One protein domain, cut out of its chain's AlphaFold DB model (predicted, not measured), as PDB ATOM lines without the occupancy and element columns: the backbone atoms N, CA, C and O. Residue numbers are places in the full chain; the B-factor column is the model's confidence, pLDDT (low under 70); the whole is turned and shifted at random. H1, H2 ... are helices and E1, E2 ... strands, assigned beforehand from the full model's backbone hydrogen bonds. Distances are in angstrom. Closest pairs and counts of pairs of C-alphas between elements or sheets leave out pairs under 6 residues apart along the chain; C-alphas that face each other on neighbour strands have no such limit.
ATOM      1  N   ILE A 803     102.579 137.414  81.028       92.19
ATOM      2  CA  ILE A 803     102.140 138.531  81.880       92.19
ATOM      3  C   ILE A 803     101.151 139.466  81.155       92.19
ATOM      4  O   ILE A 803     100.226 139.997  81.767       92.19
ATOM      5  N   SER A 804     101.294 139.592  79.835       92.06
ATOM      6  CA  SER A 804     100.484 140.433  78.949       92.06
ATOM      7  C   SER A 804      99.092 139.892  78.593       92.06
ATOM      8  O   SER A 804      98.332 140.611  77.946       92.06
ATOM      9  N   SER A 805      98.712 138.676  79.012       89.19
ATOM     10  CA  SER A 805      97.296 138.256  78.995       89.19
ATOM     11  C   SER A 805      96.534 138.686  80.258       89.19
ATOM     12  O   SER A 805      95.302 138.724  80.253       89.19
ATOM     13  N   ILE A 806      97.263 139.033  81.324       89.44
ATOM     14  CA  ILE A 806      96.730 139.347  82.653       89.44
ATOM     15  C   ILE A 806      96.755 140.858  82.907       89.44
ATOM     16  O   ILE A 806      95.744 141.431  83.311       89.44
ATOM     17  N   LEU A 807      97.918 141.483  82.695       94.19
ATOM     18  CA  LEU A 807      98.207 142.867  83.064       94.19
ATOM     19  C   LEU A 807      98.585 143.728  81.850       94.19
ATOM     20  O   LEU A 807      99.098 143.246  80.839       94.19
ATOM     21  N   LYS A 808      98.399 145.040  81.996       94.94
ATOM     22  CA  LYS A 808      98.839 146.090  81.065       94.94
ATOM     23  C   LYS A 808      99.689 147.105  81.831       94.94
ATOM     24  O   LYS A 808      99.373 147.410  82.976       94.94
ATOM     25  N   ALA A 809     100.736 147.657  81.219       95.81
ATOM     26  CA  ALA A 809     101.526 148.738  81.821       95.81
ATOM     27  C   ALA A 809     101.031 150.111  81.342       95.81
ATOM     28  O   ALA A 809     100.884 150.327  80.138       95.81
ATOM     29  N   GLN A 810     100.831 151.059  82.262       94.50
ATOM     30  CA  GLN A 810     100.422 152.428  81.932       94.50
ATOM     31  C   GLN A 810     101.125 153.494  82.783       94.50
ATOM     32  O   GLN A 810     101.771 153.204  83.789       94.50
ATOM     33  N   ALA A 811     101.030 154.755  82.357       93.50
ATOM     34  CA  ALA A 811     101.623 155.881  83.074       93.50
ATOM     35  C   ALA A 811     100.847 156.173  84.368       93.50
ATOM     36  O   ALA A 811      99.674 156.540  84.321       93.50
ATOM     37  N   ARG A 812     101.523 156.081  85.518       93.25
ATOM     38  CA  ARG A 812     100.923 156.311  86.836       93.25
ATOM     39  C   ARG A 812     100.681 157.803  87.059       93.25
ATOM     40  O   ARG A 812     101.585 158.556  87.434       93.25
ATOM     41  N   GLY A 813      99.467 158.263  86.762       88.75
ATOM     42  CA  GLY A 813      99.113 159.686  86.776       88.75
ATOM     43  C   GLY A 813     100.020 160.516  85.855       88.75
ATOM     44  O   GLY A 813     100.200 160.208  84.680       88.75
ATOM     45  N   THR A 814     100.649 161.572  86.381       86.38
ATOM     46  CA  THR A 814     101.633 162.371  85.620       86.38
ATOM     47  C   THR A 814     103.041 161.756  85.596       86.38
ATOM     48  O   THR A 814     103.974 162.404  85.123       86.38
ATOM     49  N   GLY A 815     103.220 160.525  86.085       86.19
ATOM     50  CA  GLY A 815     104.508 159.863  86.319       86.19
ATOM     51  C   GLY A 815     105.470 159.838  85.129       86.19
ATOM     52  O   GLY A 815     106.667 160.027  85.329       86.19
ATOM     53  N   LEU A 816     104.959 159.711  83.898       93.38
ATOM     54  CA  LEU A 816     105.730 159.753  82.640       93.38
ATOM     55  C   LEU A 816     105.522 161.039  81.813       93.38
ATOM     56  O   LEU A 816     106.075 161.182  80.722       93.38
ATOM     57  N   SER A 817     104.736 161.993  82.313       91.00
ATOM     58  CA  SER A 817     104.379 163.219  81.588       91.00
ATOM     59  C   SER A 817     105.448 164.309  81.723       91.00
ATOM     60  O   SER A 817     106.028 164.497  82.790       91.00
ATOM     61  N   GLY A 818     105.677 165.074  80.648       87.75
ATOM     62  CA  GLY A 818     106.481 166.307  80.679       87.75
ATOM     63  C   GLY A 818     107.966 166.143  81.035       87.75
ATOM     64  O   GLY A 818     108.603 167.127  81.412       87.75
ATOM     65  N   LYS A 819     108.530 164.931  80.935       92.44
ATOM     66  CA  LYS A 819     109.955 164.682  81.206       92.44
ATOM     67  C   LYS A 819     110.822 165.467  80.223       92.44
ATOM     68  O   LYS A 819     110.576 165.430  79.021       92.44
ATOM     69  N   THR A 820     111.841 166.155  80.719       92.44
ATOM     70  CA  THR A 820     112.816 166.887  79.896       92.44
ATOM     71  C   THR A 820     114.194 166.255  80.032       92.44
ATOM     72  O   THR A 820     114.495 165.656  81.063       92.44
ATOM     73  N   TYR A 821     115.021 166.378  78.995       91.19
ATOM     74  CA  TYR A 821     116.411 165.929  79.023       91.19
ATOM     75  C   TYR A 821     117.180 166.576  80.189       91.19
ATOM     76  O   TYR A 821     117.132 167.793  80.375       91.19
ATOM     77  N   THR A 822     117.896 165.766  80.972       89.56
ATOM     78  CA  THR A 822     118.608 166.199  82.195       89.56
ATOM     79  C   THR A 822     120.132 166.174  82.058       89.56
ATOM     80  O   THR A 822     120.831 166.617  82.968       89.56
ATOM     81  N   GLY A 823     120.653 165.642  80.947       83.56
ATOM     82  CA  GLY A 823     122.064 165.279  80.797       83.56
ATOM     83  C   GLY A 823     122.406 163.862  81.271       83.56
ATOM     84  O   GLY A 823     123.547 163.456  81.093       83.56
ATOM     85  N   ASN A 824     121.461 163.120  81.860       86.94
ATOM     86  CA  ASN A 824     121.649 161.762  82.385       86.94
ATOM     87  C   ASN A 824     120.463 160.861  81.994       86.94
ATOM     88  O   ASN A 824     119.374 161.367  81.705       86.94
ATOM     89  N   ASP A 825     120.663 159.545  82.045       90.19
ATOM     90  CA  ASP A 825     119.647 158.514  81.817       90.19
ATOM     91  C   ASP A 825     118.364 158.734  82.636       90.19
ATOM     92  O   ASP A 825     118.388 159.040  83.833       90.19
ATOM     93  N   PHE A 826     117.216 158.516  81.995       91.88
ATOM     94  CA  PHE A 826     115.931 158.446  82.673       91.88
ATOM     95  C   PHE A 826     115.772 157.099  83.392       91.88
ATOM     96  O   PHE A 826     115.469 156.086  82.767       91.88
ATOM     97  N   ALA A 827     115.929 157.094  84.714       90.75
ATOM     98  CA  ALA A 827     115.620 155.944  85.561       90.75
ATOM     99  C   ALA A 827     114.186 156.014  86.121       90.75
ATOM    100  O   ALA A 827     113.682 157.095  86.436       90.75
ATOM    101  N   LEU A 828     113.554 154.849  86.295       94.69
ATOM    102  CA  LEU A 828     112.349 154.706  87.119       94.69
ATOM    103  C   LEU A 828     112.723 154.746  88.605       94.69
ATOM    104  O   LEU A 828     113.829 154.352  88.979       94.69
ATOM    105  N   THR A 829     111.802 155.180  89.464       94.81
ATOM    106  CA  THR A 829     112.012 155.210  90.916       94.81
ATOM    107  C   THR A 829     111.152 154.164  91.611       94.81
ATOM    108  O   THR A 829     109.952 154.067  91.350       94.81
ATOM    109  N   ASP A 830     111.760 153.364  92.490       95.88
ATOM    110  CA  ASP A 830     111.060 152.299  93.215       95.88
ATOM    111  C   ASP A 830     109.922 152.857  94.086       95.88
ATOM    112  O   ASP A 830     110.057 153.890  94.754       95.88
ATOM    113  N   ARG A 831     108.801 152.138  94.114       94.25
ATOM    114  CA  ARG A 831     107.627 152.426  94.937       94.25
ATOM    115  C   ARG A 831     107.526 151.403  96.059       94.25
ATOM    116  O   ARG A 831     107.558 150.204  95.805       94.25
ATOM    117  N   TYR A 832     107.343 151.890  97.280       93.38
ATOM    118  CA  TYR A 832     107.190 151.068  98.476       93.38
ATOM    119  C   TYR A 832     105.934 151.471  99.256       93.38
ATOM    120  O   TYR A 832     105.617 152.662  99.311       93.38
ATOM    121  N   ASP A 833     105.280 150.509  99.910       91.50
ATOM    122  CA  ASP A 833     104.465 150.775 101.103       91.50
ATOM    123  C   ASP A 833     105.134 150.129 102.319       91.50
ATOM    124  O   ASP A 833     105.432 148.936 102.326       91.50
ATOM    125  N   SER A 834     105.428 150.948 103.330       90.88
ATOM    126  CA  SER A 834     106.305 150.643 104.465       90.88
ATOM    127  C   SER A 834     107.654 150.012 104.064       90.88
ATOM    128  O   SER A 834     108.641 150.728 103.895       90.88
ATOM    129  N   THR A 835     107.695 148.687 103.906       90.75
ATOM    130  CA  THR A 835     108.860 147.880 103.508       90.75
ATOM    131  C   THR A 835     108.619 147.028 102.257       90.75
ATOM    132  O   THR A 835     109.571 146.455 101.733       90.75
ATOM    133  N   THR A 836     107.380 146.930 101.773       90.19
ATOM    134  CA  THR A 836     106.981 146.080 100.642       90.19
ATOM    135  C   THR A 836     107.185 146.812  99.319       90.19
ATOM    136  O   THR A 836     106.778 147.965  99.179       90.19
ATOM    137  N   LEU A 837     107.831 146.157  98.352       93.38
ATOM    138  CA  LEU A 837     108.134 146.705  97.027       93.38
ATOM    139  C   LEU A 837     106.928 146.546  96.086       93.38
ATOM    140  O   LEU A 837     106.576 145.438  95.700       93.38
ATOM    141  N   LEU A 838     106.332 147.662  95.663       92.25
ATOM    142  CA  LEU A 838     105.102 147.697  94.859       92.25
ATOM    143  C   LEU A 838     105.348 147.947  93.355       92.25
ATOM    144  O   LEU A 838     104.405 148.197  92.606       92.25
ATOM    145  N   GLY A 839     106.603 147.963  92.902       93.81
ATOM    146  CA  GLY A 839     106.985 148.344  91.536       93.81
ATOM    147  C   GLY A 839     107.602 149.741  91.498       93.81
ATOM    148  O   GLY A 839     108.515 150.018  92.273       93.81
ATOM    149  N   TRP A 840     107.110 150.629  90.626       96.19
ATOM    150  CA  TRP A 840     107.681 151.970  90.405       96.19
ATOM    151  C   TRP A 840     106.670 153.104  90.630       96.19
ATOM    152  O   TRP A 840     105.471 152.864  90.787       96.19
ATOM    153  N   ASN A 841     107.148 154.350  90.696       94.56
ATOM    154  CA  ASN A 841     106.295 155.528  90.897       94.56
ATOM    155  C   ASN A 841     105.758 156.113  89.586       94.56
ATOM    156  O   ASN A 841     104.710 156.756  89.595       94.56
ATOM    157  N   GLU A 842     106.466 155.918  88.472       96.00
ATOM    158  CA  GLU A 842     106.123 156.487  87.166       96.00
ATOM    159  C   GLU A 842     105.143 155.620  86.360       96.00
ATOM    160  O   GLU A 842     104.441 156.135  85.488       96.00
ATOM    161  N   VAL A 843     105.094 154.319  86.658       96.00
ATOM    162  CA  VAL A 843     104.323 153.290  85.945       96.00
ATOM    163  C   VAL A 843     103.483 152.497  86.939       96.00
ATOM    164  O   VAL A 843     103.925 152.227  88.053       96.00
ATOM    165  N   GLU A 844     102.277 152.130  86.526       95.25
ATOM    166  CA  GLU A 844     101.417 151.175  87.219       95.25
ATOM    167  C   GLU A 844     101.017 150.048  86.267       95.25
ATOM    168  O   GLU A 844     101.012 150.218  85.041       95.25
ATOM    169  N   PHE A 845     100.703 148.892  86.843       95.62
ATOM    170  CA  PHE A 845     100.282 147.705  86.115       95.62
ATOM    171  C   PHE A 845      98.831 147.426  86.477       95.62
ATOM    172  O   PHE A 845      98.510 147.346  87.660       95.62
ATOM    173  N   VAL A 846      97.952 147.339  85.483       93.38
ATOM    174  CA  VAL A 846      96.506 147.194  85.690       93.38
ATOM    175  C   VAL A 846      95.986 145.888  85.111       93.38
ATOM    176  O   VAL A 846      96.476 145.431  84.076       93.38
ATOM    177  N   GLY A 847      94.993 145.298  85.771       89.38
ATOM    178  CA  GLY A 847      94.270 144.130  85.282       89.38
ATOM    179  C   GLY A 847      93.368 144.434  84.081       89.38
ATOM    180  O   GLY A 847      93.274 145.556  83.570       89.38
ATOM    181  N   ASN A 848      92.649 143.411  83.617       83.50
ATOM    182  CA  ASN A 848      91.621 143.574  82.581       83.50
ATOM    183  C   ASN A 848      90.361 144.320  83.069       83.50
ATOM    184  O   ASN A 848      89.544 144.730  82.250       83.50
ATOM    185  N   ASP A 849      90.243 144.536  84.378       86.06
ATOM    186  CA  ASP A 849      89.266 145.381  85.072       86.06
ATOM    187  C   ASP A 849      89.740 146.839  85.274       86.06
ATOM    188  O   ASP A 849      89.019 147.642  85.864       86.06
ATOM    189  N   GLU A 850      90.936 147.184  84.775       89.25
ATOM    190  CA  GLU A 850      91.622 148.473  84.962       89.25
ATOM    191  C   GLU A 850      91.956 148.806  86.439       89.25
ATOM    192  O   GLU A 850      92.230 149.959  86.782       89.25
ATOM    193  N   VAL A 851      91.982 147.801  87.329       89.00
ATOM    194  CA  VAL A 851      92.438 147.942  88.723       89.00
ATOM    195  C   VAL A 851      93.950 147.729  88.801       89.00
ATOM    196  O   VAL A 851      94.487 146.814  88.178       89.00
ATOM    197  N   ALA A 852      94.654 148.567  89.569       90.56
ATOM    198  CA  ALA A 852      96.098 148.442  89.763       90.56
ATOM    199  C   ALA A 852      96.461 147.192  90.584       90.56
ATOM    200  O   ALA A 852      95.924 146.976  91.671       90.56
ATOM    201  N   VAL A 853      97.405 146.401  90.069       90.62
ATOM    202  CA  VAL A 853      97.932 145.178  90.682       90.62
ATOM    203  C   VAL A 853      99.414 145.390  90.987       90.62
ATOM    204  O   VAL A 853     100.265 145.393  90.095       90.62
ATOM    205  N   ASP A 854      99.704 145.605  92.265       90.81
ATOM    206  CA  ASP A 854     101.051 145.852  92.777       90.81
ATOM    207  C   ASP A 854     101.812 144.532  93.042       90.81
ATOM    208  O   ASP A 854     101.287 143.444  92.818       90.81
ATOM    209  N   GLU A 855     103.070 144.627  93.493       91.38
ATOM    210  CA  GLU A 855     103.974 143.519  93.897       91.38
ATOM    211  C   GLU A 855     104.394 142.515  92.799       91.38
ATOM    212  O   GLU A 855     105.489 141.960  92.873       91.38
ATOM    213  N   ILE A 856     103.597 142.304  91.747       92.19
ATOM    214  CA  ILE A 856     103.872 141.291  90.711       92.19
ATOM    215  C   ILE A 856     105.000 141.708  89.764       92.19
ATOM    216  O   ILE A 856     105.866 140.894  89.446       92.19
ATOM    217  N   VAL A 857     105.010 142.963  89.302       94.31
ATOM    218  CA  VAL A 857     105.996 143.470  88.332       94.31
ATOM    219  C   VAL A 857     106.859 144.534  89.008       94.31
ATOM    220  O   VAL A 857     106.446 145.677  89.212       94.31
ATOM    221  N   THR A 858     108.067 144.136  89.400       94.94
ATOM    222  CA  THR A 858     109.018 144.935  90.185       94.94
ATOM    223  C   THR A 858     110.446 144.707  89.686       94.94
ATOM    224  O   THR A 858     110.688 143.821  88.872       94.94
ATOM    225  N   LYS A 859     111.432 145.453  90.200       93.88
ATOM    226  CA  LYS A 859     112.864 145.210  89.910       93.88
ATOM    227  C   LYS A 859     113.360 143.809  90.314       93.88
ATOM    228  O   LYS A 859     114.403 143.370  89.829       93.88
ATOM    229  N   GLU A 860     112.643 143.108  91.193       92.94
ATOM    230  CA  GLU A 860     112.993 141.753  91.642       92.94
ATOM    231  C   GLU A 860     112.408 140.678  90.711       92.94
ATOM    232  O   GLU A 860     113.050 139.653  90.486       92.94
ATOM    233  N   THR A 861     111.248 140.938  90.096       93.50
ATOM    234  CA  THR A 861     110.535 140.001  89.206       93.50
ATOM    235  C   THR A 861     110.663 140.309  87.711       93.50
ATOM    236  O   THR A 861     110.392 139.433  86.894       93.50
ATOM    237  N   ALA A 862     111.112 141.506  87.331       95.75
ATOM    238  CA  ALA A 862     111.313 141.925  85.946       95.75
ATOM    239  C   ALA A 862     112.616 142.720  85.759       95.75
ATOM    240  O   ALA A 862     113.139 143.318  86.705       95.75
ATOM    241  N   ASP A 863     113.143 142.733  84.535       95.94
ATOM    242  CA  ASP A 863     114.196 143.652  84.086       95.94
ATOM    243  C   ASP A 863     113.603 144.777  83.230       95.94
ATOM    244  O   ASP A 863     112.633 144.578  82.498       95.94
ATOM    245  N   VAL A 864     114.181 145.978  83.340       96.50
ATOM    246  CA  VAL A 864     113.665 147.198  82.703       96.50
ATOM    247  C   VAL A 864     114.621 147.664  81.612       96.50
ATOM    248  O   VAL A 864     115.778 147.967  81.888       96.50
ATOM    249  N   THR A 865     114.120 147.788  80.384       96.00
ATOM    250  CA  THR A 865     114.847 148.380  79.250       96.00
ATOM    251  C   THR A 865     114.095 149.597  78.721       96.00
ATOM    252  O   THR A 865     112.869 149.568  78.603       96.00
ATOM    253  N   ILE A 866     114.819 150.662  78.366       96.25
ATOM    254  CA  ILE A 866     114.252 151.841  77.698       96.25
ATOM    255  C   ILE A 866     114.807 151.918  76.282       96.25
ATOM    256  O   ILE A 866     116.010 152.056  76.084       96.25
ATOM    257  N   THR A 867     113.918 151.843  75.300       96.06
ATOM    258  CA  THR A 867     114.241 151.833  73.871       96.06
ATOM    259  C   THR A 867     113.806 153.147  73.229       96.06
ATOM    260  O   THR A 867     112.691 153.614  73.481       96.06
ATOM    261  N   ASP A 868     114.628 153.736  72.360       93.00
ATOM    262  CA  ASP A 868     114.164 154.813  71.485       93.00
ATOM    263  C   ASP A 868     113.332 154.243  70.328       93.00
ATOM    264  O   ASP A 868     113.787 153.381  69.580       93.00
ATOM    265  N   LEU A 869     112.100 154.727  70.162       92.06
ATOM    266  CA  LEU A 869     111.172 154.231  69.138       92.06
ATOM    267  C   LEU A 869     111.493 154.726  67.716       92.06
ATOM    268  O   LEU A 869     110.827 154.316  66.769       92.06
ATOM    269  N   THR A 870     112.494 155.594  67.555       87.94
ATOM    270  CA  THR A 870     112.981 156.093  66.260       87.94
ATOM    271  C   THR A 870     114.154 155.262  65.745       87.94
ATOM    272  O   THR A 870     114.244 155.027  64.542       87.94
ATOM    273  N   THR A 871     115.057 154.831  66.633       86.06
ATOM    274  CA  THR A 871     116.272 154.073  66.269       86.06
ATOM    275  C   THR A 871     116.187 152.578  66.581       86.06
ATOM    276  O   THR A 871     116.946 151.800  66.009       86.06
ATOM    277  N   GLY A 872     115.299 152.163  67.491       87.94
ATOM    278  CA  GLY A 872     115.228 150.795  68.011       87.94
ATOM    279  C   GLY A 872     116.330 150.437  69.019       87.94
ATOM    280  O   GLY A 872     116.334 149.321  69.532       87.94
ATOM    281  N   ALA A 873     117.250 151.358  69.326       88.12
ATOM    282  CA  ALA A 873     118.343 151.127  70.269       88.12
ATOM    283  C   ALA A 873     117.900 151.307  71.731       88.12
ATOM    284  O   ALA A 873     116.990 152.087  72.026       88.12
ATOM    285  N   SER A 874     118.578 150.623  72.658       91.56
ATOM    286  CA  SER A 874     118.455 150.905  74.093       91.56
ATOM    287  C   SER A 874     119.092 152.263  74.397       91.56
ATOM    288  O   SER A 874     120.290 152.440  74.197       91.56
ATOM    289  N   ASP A 875     118.283 153.221  74.841       90.19
ATOM    290  CA  ASP A 875     118.662 154.621  75.037       90.19
ATOM    291  C   ASP A 875     117.667 155.307  75.987       90.19
ATOM    292  O   ASP A 875     116.604 155.797  75.580       90.19
ATOM    293  N   ALA A 876     118.045 155.352  77.265       89.69
ATOM    294  CA  ALA A 876     117.343 156.074  78.322       89.69
ATOM    295  C   ALA A 876     117.710 157.569  78.389       89.69
ATOM    296  O   ALA A 876     117.069 158.314  79.133       89.69
ATOM    297  N   ALA A 877     118.734 158.013  77.656       86.06
ATOM    298  CA  ALA A 877     119.344 159.326  77.825       86.06
ATOM    299  C   ALA A 877     118.751 160.386  76.889       86.06
ATOM    300  O   ALA A 877     118.461 161.493  77.337       86.06
ATOM    301  N   SER A 878     118.587 160.095  75.596       88.19
ATOM    302  CA  SER A 878     118.296 161.135  74.597       88.19
ATOM    303  C   SER A 878     116.845 161.641  74.605       88.19
ATOM    304  O   SER A 878     115.916 160.983  75.084       88.19
ATOM    305  N   ALA A 879     116.626 162.832  74.044       90.19
ATOM    306  CA  ALA A 879     115.294 163.382  73.835       90.19
ATOM    307  C   ALA A 879     114.618 162.732  72.617       90.19
ATOM    308  O   ALA A 879     115.046 162.910  71.479       90.19
ATOM    309  N   GLY A 880     113.515 162.022  72.849       91.19
ATOM    310  CA  GLY A 880     112.841 161.227  71.827       91.19
ATOM    311  C   GLY A 880     111.494 160.683  72.292       91.19
ATOM    312  O   GLY A 880     111.029 160.969  73.401       91.19
ATOM    313  N   LEU A 881     110.851 159.897  71.425       94.38
ATOM    314  CA  LEU A 881     109.743 159.030  71.821       94.38
ATOM    315  C   LEU A 881     110.347 157.704  72.294       94.38
ATOM    316  O   LEU A 881     111.086 157.063  71.551       94.38
ATOM    317  N   LYS A 882     110.047 157.305  73.526       95.19
ATOM    318  CA  LYS A 882     110.679 156.172  74.205       95.19
ATOM    319  C   LYS A 882     109.648 155.097  74.542       95.19
ATOM    320  O   LYS A 882     108.498 155.419  74.845       95.19
ATOM    321  N   LYS A 883     110.073 153.837  74.555       96.38
ATOM    322  CA  LYS A 883     109.327 152.683  75.070       96.38
ATOM    323  C   LYS A 883     110.041 152.152  76.307       96.38
ATOM    324  O   LYS A 883     111.212 151.803  76.220       96.38
ATOM    325  N   ILE A 884     109.339 152.054  77.430       97.69
ATOM    326  CA  ILE A 884     109.779 151.259  78.582       97.69
ATOM    327  C   ILE A 884     109.262 149.838  78.356       97.69
ATOM    328  O   ILE A 884     108.073 149.665  78.087       97.69
ATOM    329  N   THR A 885     110.134 148.841  78.460       97.44
ATOM    330  CA  THR A 885     109.787 147.414  78.403       97.44
ATOM    331  C   THR A 885     110.179 146.754  79.724       97.44
ATOM    332  O   THR A 885     111.274 147.001  80.228       97.44
ATOM    333  N   PHE A 886     109.273 145.946  80.272       97.69
ATOM    334  CA  PHE A 886     109.429 145.169  81.499       97.69
ATOM    335  C   PHE A 886     109.408 143.688  81.127       97.69
ATOM    336  O   PHE A 886     108.338 143.159  80.826       97.69
ATOM    337  N   THR A 887     110.569 143.040  81.121       97.00
ATOM    338  CA  THR A 887     110.721 141.626  80.747       97.00
ATOM    339  C   THR A 887     110.713 140.768  82.007       97.00
ATOM    340  O   THR A 887     111.528 140.990  82.904       97.00
ATOM    341  N   MET A 888     109.798 139.800  82.102       94.81
ATOM    342  CA  MET A 888     109.656 138.969  83.302       94.81
ATOM    343  C   MET A 888     110.824 137.987  83.469       94.81
ATOM    344  O   MET A 888     111.263 137.336  82.520       94.81
ATOM    345  N   LYS A 889     111.311 137.857  84.706       92.62
ATOM    346  CA  LYS A 889     112.384 136.930  85.093       92.62
ATOM    347  C   LYS A 889     111.840 135.515  85.266       92.62
ATOM    348  O   LYS A 889     110.710 135.334  85.716       92.62
ATOM    349  N   GLN A 890     112.672 134.506  84.996       84.81
ATOM    350  CA  GLN A 890     112.287 133.084  85.077       84.81
ATOM    351  C   GLN A 890     111.705 132.681  86.447       84.81
ATOM    352  O   GLN A 890     110.824 131.833  86.519       84.81
ATOM    353  N   ASN A 891     112.163 133.311  87.532       81.88
ATOM    354  CA  ASN A 891     111.712 133.062  88.905       81.88
ATOM    355  C   ASN A 891     110.490 133.901  89.340       81.88
ATOM    356  O   ASN A 891     110.163 133.912  90.523       81.88
ATOM    357  N   SER A 892     109.838 134.634  88.429       86.75
ATOM    358  CA  SER A 892     108.687 135.497  88.751       86.75
ATOM    359  C   SER A 892     107.332 134.776  88.787       86.75
ATOM    360  O   SER A 892     106.369 135.325  89.321       86.75
ATOM    361  N   GLY A 893     107.246 133.577  88.196       85.88
ATOM    362  CA  GLY A 893     105.983 132.884  87.903       85.88
ATOM    363  C   GLY A 893     105.320 133.289  86.577       85.88
ATOM    364  O   GLY A 893     104.274 132.747  86.219       85.88
ATOM    365  N   TYR A 894     105.930 134.214  85.828       89.62
ATOM    366  CA  TYR A 894     105.404 134.756  84.578       89.62
ATOM    367  C   TYR A 894     106.471 134.828  83.478       89.62
ATOM    368  O   TYR A 894     107.669 134.877  83.752       89.62
ATOM    369  N   GLU A 895     106.028 134.869  82.220       92.31
ATOM    370  CA  GLU A 895     106.888 135.052  81.044       92.31
ATOM    371  C   GLU A 895     106.459 136.248  80.176       92.31
ATOM    372  O   GLU A 895     105.343 136.766  80.288       92.31
ATOM    373  N   GLY A 896     107.346 136.654  79.265       94.25
ATOM    374  CA  GLY A 896     107.100 137.717  78.291       94.25
ATOM    375  C   GLY A 896     107.255 139.133  78.848       94.25
ATOM    376  O   GLY A 896     107.838 139.345  79.912       94.25
ATOM    377  N   ASP A 897     106.732 140.101  78.092       96.25
ATOM    378  CA  ASP A 897     106.943 141.530  78.329       96.25
ATOM    379  C   ASP A 897     105.641 142.296  78.604       96.25
ATOM    380  O   ASP A 897     104.616 142.067  77.952       96.25
ATOM    381  N   LEU A 898     105.724 143.315  79.463       97.44
ATOM    382  CA  LEU A 898     104.829 144.479  79.442       97.44
ATOM    383  C   LEU A 898     105.567 145.700  78.880       97.44
ATOM    384  O   LEU A 898     106.792 145.778  78.936       97.44
ATOM    385  N   SER A 899     104.846 146.695  78.355       96.69
ATOM    386  CA  SER A 899     105.489 147.946  77.930       96.69
ATOM    387  C   SER A 899     104.569 149.161  77.902       96.69
ATOM    388  O   SER A 899     103.360 149.028  77.728       96.69
ATOM    389  N   VAL A 900     105.163 150.347  78.056       96.75
ATOM    390  CA  VAL A 900     104.482 151.649  78.030       96.75
ATOM    391  C   VAL A 900     105.348 152.691  77.316       96.75
ATOM    392  O   VAL A 900     106.568 152.729  77.480       96.75
ATOM    393  N   ASN A 901     104.719 153.550  76.513       95.94
ATOM    394  CA  ASN A 901     105.409 154.585  75.739       95.94
ATOM    395  C   ASN A 901     105.377 155.941  76.461       95.94
ATOM    396  O   ASN A 901     104.357 156.325  77.032       95.94
ATOM    397  N   PHE A 902     106.469 156.703  76.381       95.69
ATOM    398  CA  PHE A 902     106.562 158.070  76.898       95.69
ATOM    399  C   PHE A 902     107.422 158.968  76.000       95.69
ATOM    400  O   PHE A 902     107.899 158.547  74.945       95.69
ATOM    401  N   ARG A 903     107.599 160.238  76.385       94.62
ATOM    402  CA  ARG A 903     108.432 161.188  75.640       94.62
ATOM    403  C   ARG A 903     109.376 161.948  76.563       94.62
ATOM    404  O   ARG A 903     108.926 162.559  77.530       94.62
ATOM    405  N   ILE A 904     110.655 161.964  76.201       94.75
ATOM    406  CA  ILE A 904     111.651 162.881  76.760       94.75
ATOM    407  C   ILE A 904     111.712 164.086  75.818       94.75
ATOM    408  O   ILE A 904     112.033 163.956  74.638       94.75
ATOM    409  N   TYR A 905     111.354 165.263  76.319       93.56
ATOM    410  CA  TYR A 905     111.400 166.513  75.569       93.56
ATOM    411  C   TYR A 905     112.819 167.116  75.604       93.56
ATOM    412  O   TYR A 905     113.473 167.055  76.650       93.56
ATOM    413  N   PRO A 906     113.302 167.735  74.509       92.31
ATOM    414  CA  PRO A 906     114.591 168.420  74.498       92.31
ATOM    415  C   PRO A 906     114.709 169.489  75.591       92.31
ATOM    416  O   PRO A 906     113.754 170.214  75.879       92.31
TER     417      PRO A 906
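This is residues 803 to 906 of the 1092 residues of an uncharacterized protein of Butyrivibrio fibrisolvens 16/4 (UniProt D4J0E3). A long slab of three antiparallel strands, E5, E6 and E7, makes one wall; at its E7 edge the short strand pair E1 and E4 turns off to one side, and a small hairpin, E2 and E3, lies farther out, apart from the slab. Long loops join E1 to E2, E4 to E5 and E5 to E6, a tight link of 2 residues joins E3 to E4, and the tiny helix H1 only grazes the slab near the end where E6 ends and E7 begins. The printed part has 104 residues, with one named helix and seven named strands in the order H1, E1, E2, E3, E4, E5, E6, E7; the class is mostly strand, though under half of the residues are in named elements. The whole is compact, with a radius of gyration of the C-alphas of 13.6 A and spans of 37 by 28 by 24 A.

The largest sheet is E5, residues 862 to 868, 19.6 A long; E6, residues 881 to 888, 23.1 A and the longest strand; and E7, residues 897 to 903, 19.9 A, ending at C-alpha 903 at (108.432, 161.188, 75.640). E1, residues 808 to 811, is 10.4 A long and E4, residues 843 to 846, 9.9 A. E2, residues 830 to 833, begins at C-alpha 830 at (111.060, 152.299, 93.215) and is 10.4 A long; E3, residues 836 to 840, is 11.8 A long. H1, residues 803 to 806, spans 5.5 A from C-alpha 803 at (102.140, 138.531, 81.880).

E5, E6 and E7 form a meander, each strand the antiparallel neighbour of the one before, with E5 and E7 as edge strands. E5 and E6 are a hairpin at 159 degrees, with N 865 and O 885 3.0 A apart. E6 and E7 are a hairpin at 160 degrees, with N 884 and O 900 2.9 A apart. E1 and E7 have 8 pairs of C-alphas within 8 A, the closest being those of Ala 809 and Ser 899, 5.6 A apart. E1 and E4 are antiparallel at 143 degrees, with N 810 and O 844 2.9 A apart. E4 and E7 are near each other. E3 and E4 meet only through their link. E2 and E3 are a hairpin at 142 degrees, with N 831 and O 839 2.8 A apart. These four N and O pairs are within hydrogen-bond range. E2 and E3 are each apart from E5, E6 and E7. H1 grazes the sheet with residues 803 to 805; the closest C-alphas of H1 and E7 are those of Ser 804 and Leu 898, 6.0 A. H1 is too short for an O i to N i+4 pair; its one O i to N i+3 pair is within range.

The C-alphas farthest apart are those of Ser 834 and Thr 871, 39.6 A. The printed part has no cut. The links E1 to E2, E4 to E5 and E5 to E6 are long, with 18, 15 and 12 residues. The mean pLDDT of the printed part is 92.2, and no printed residue is under 70.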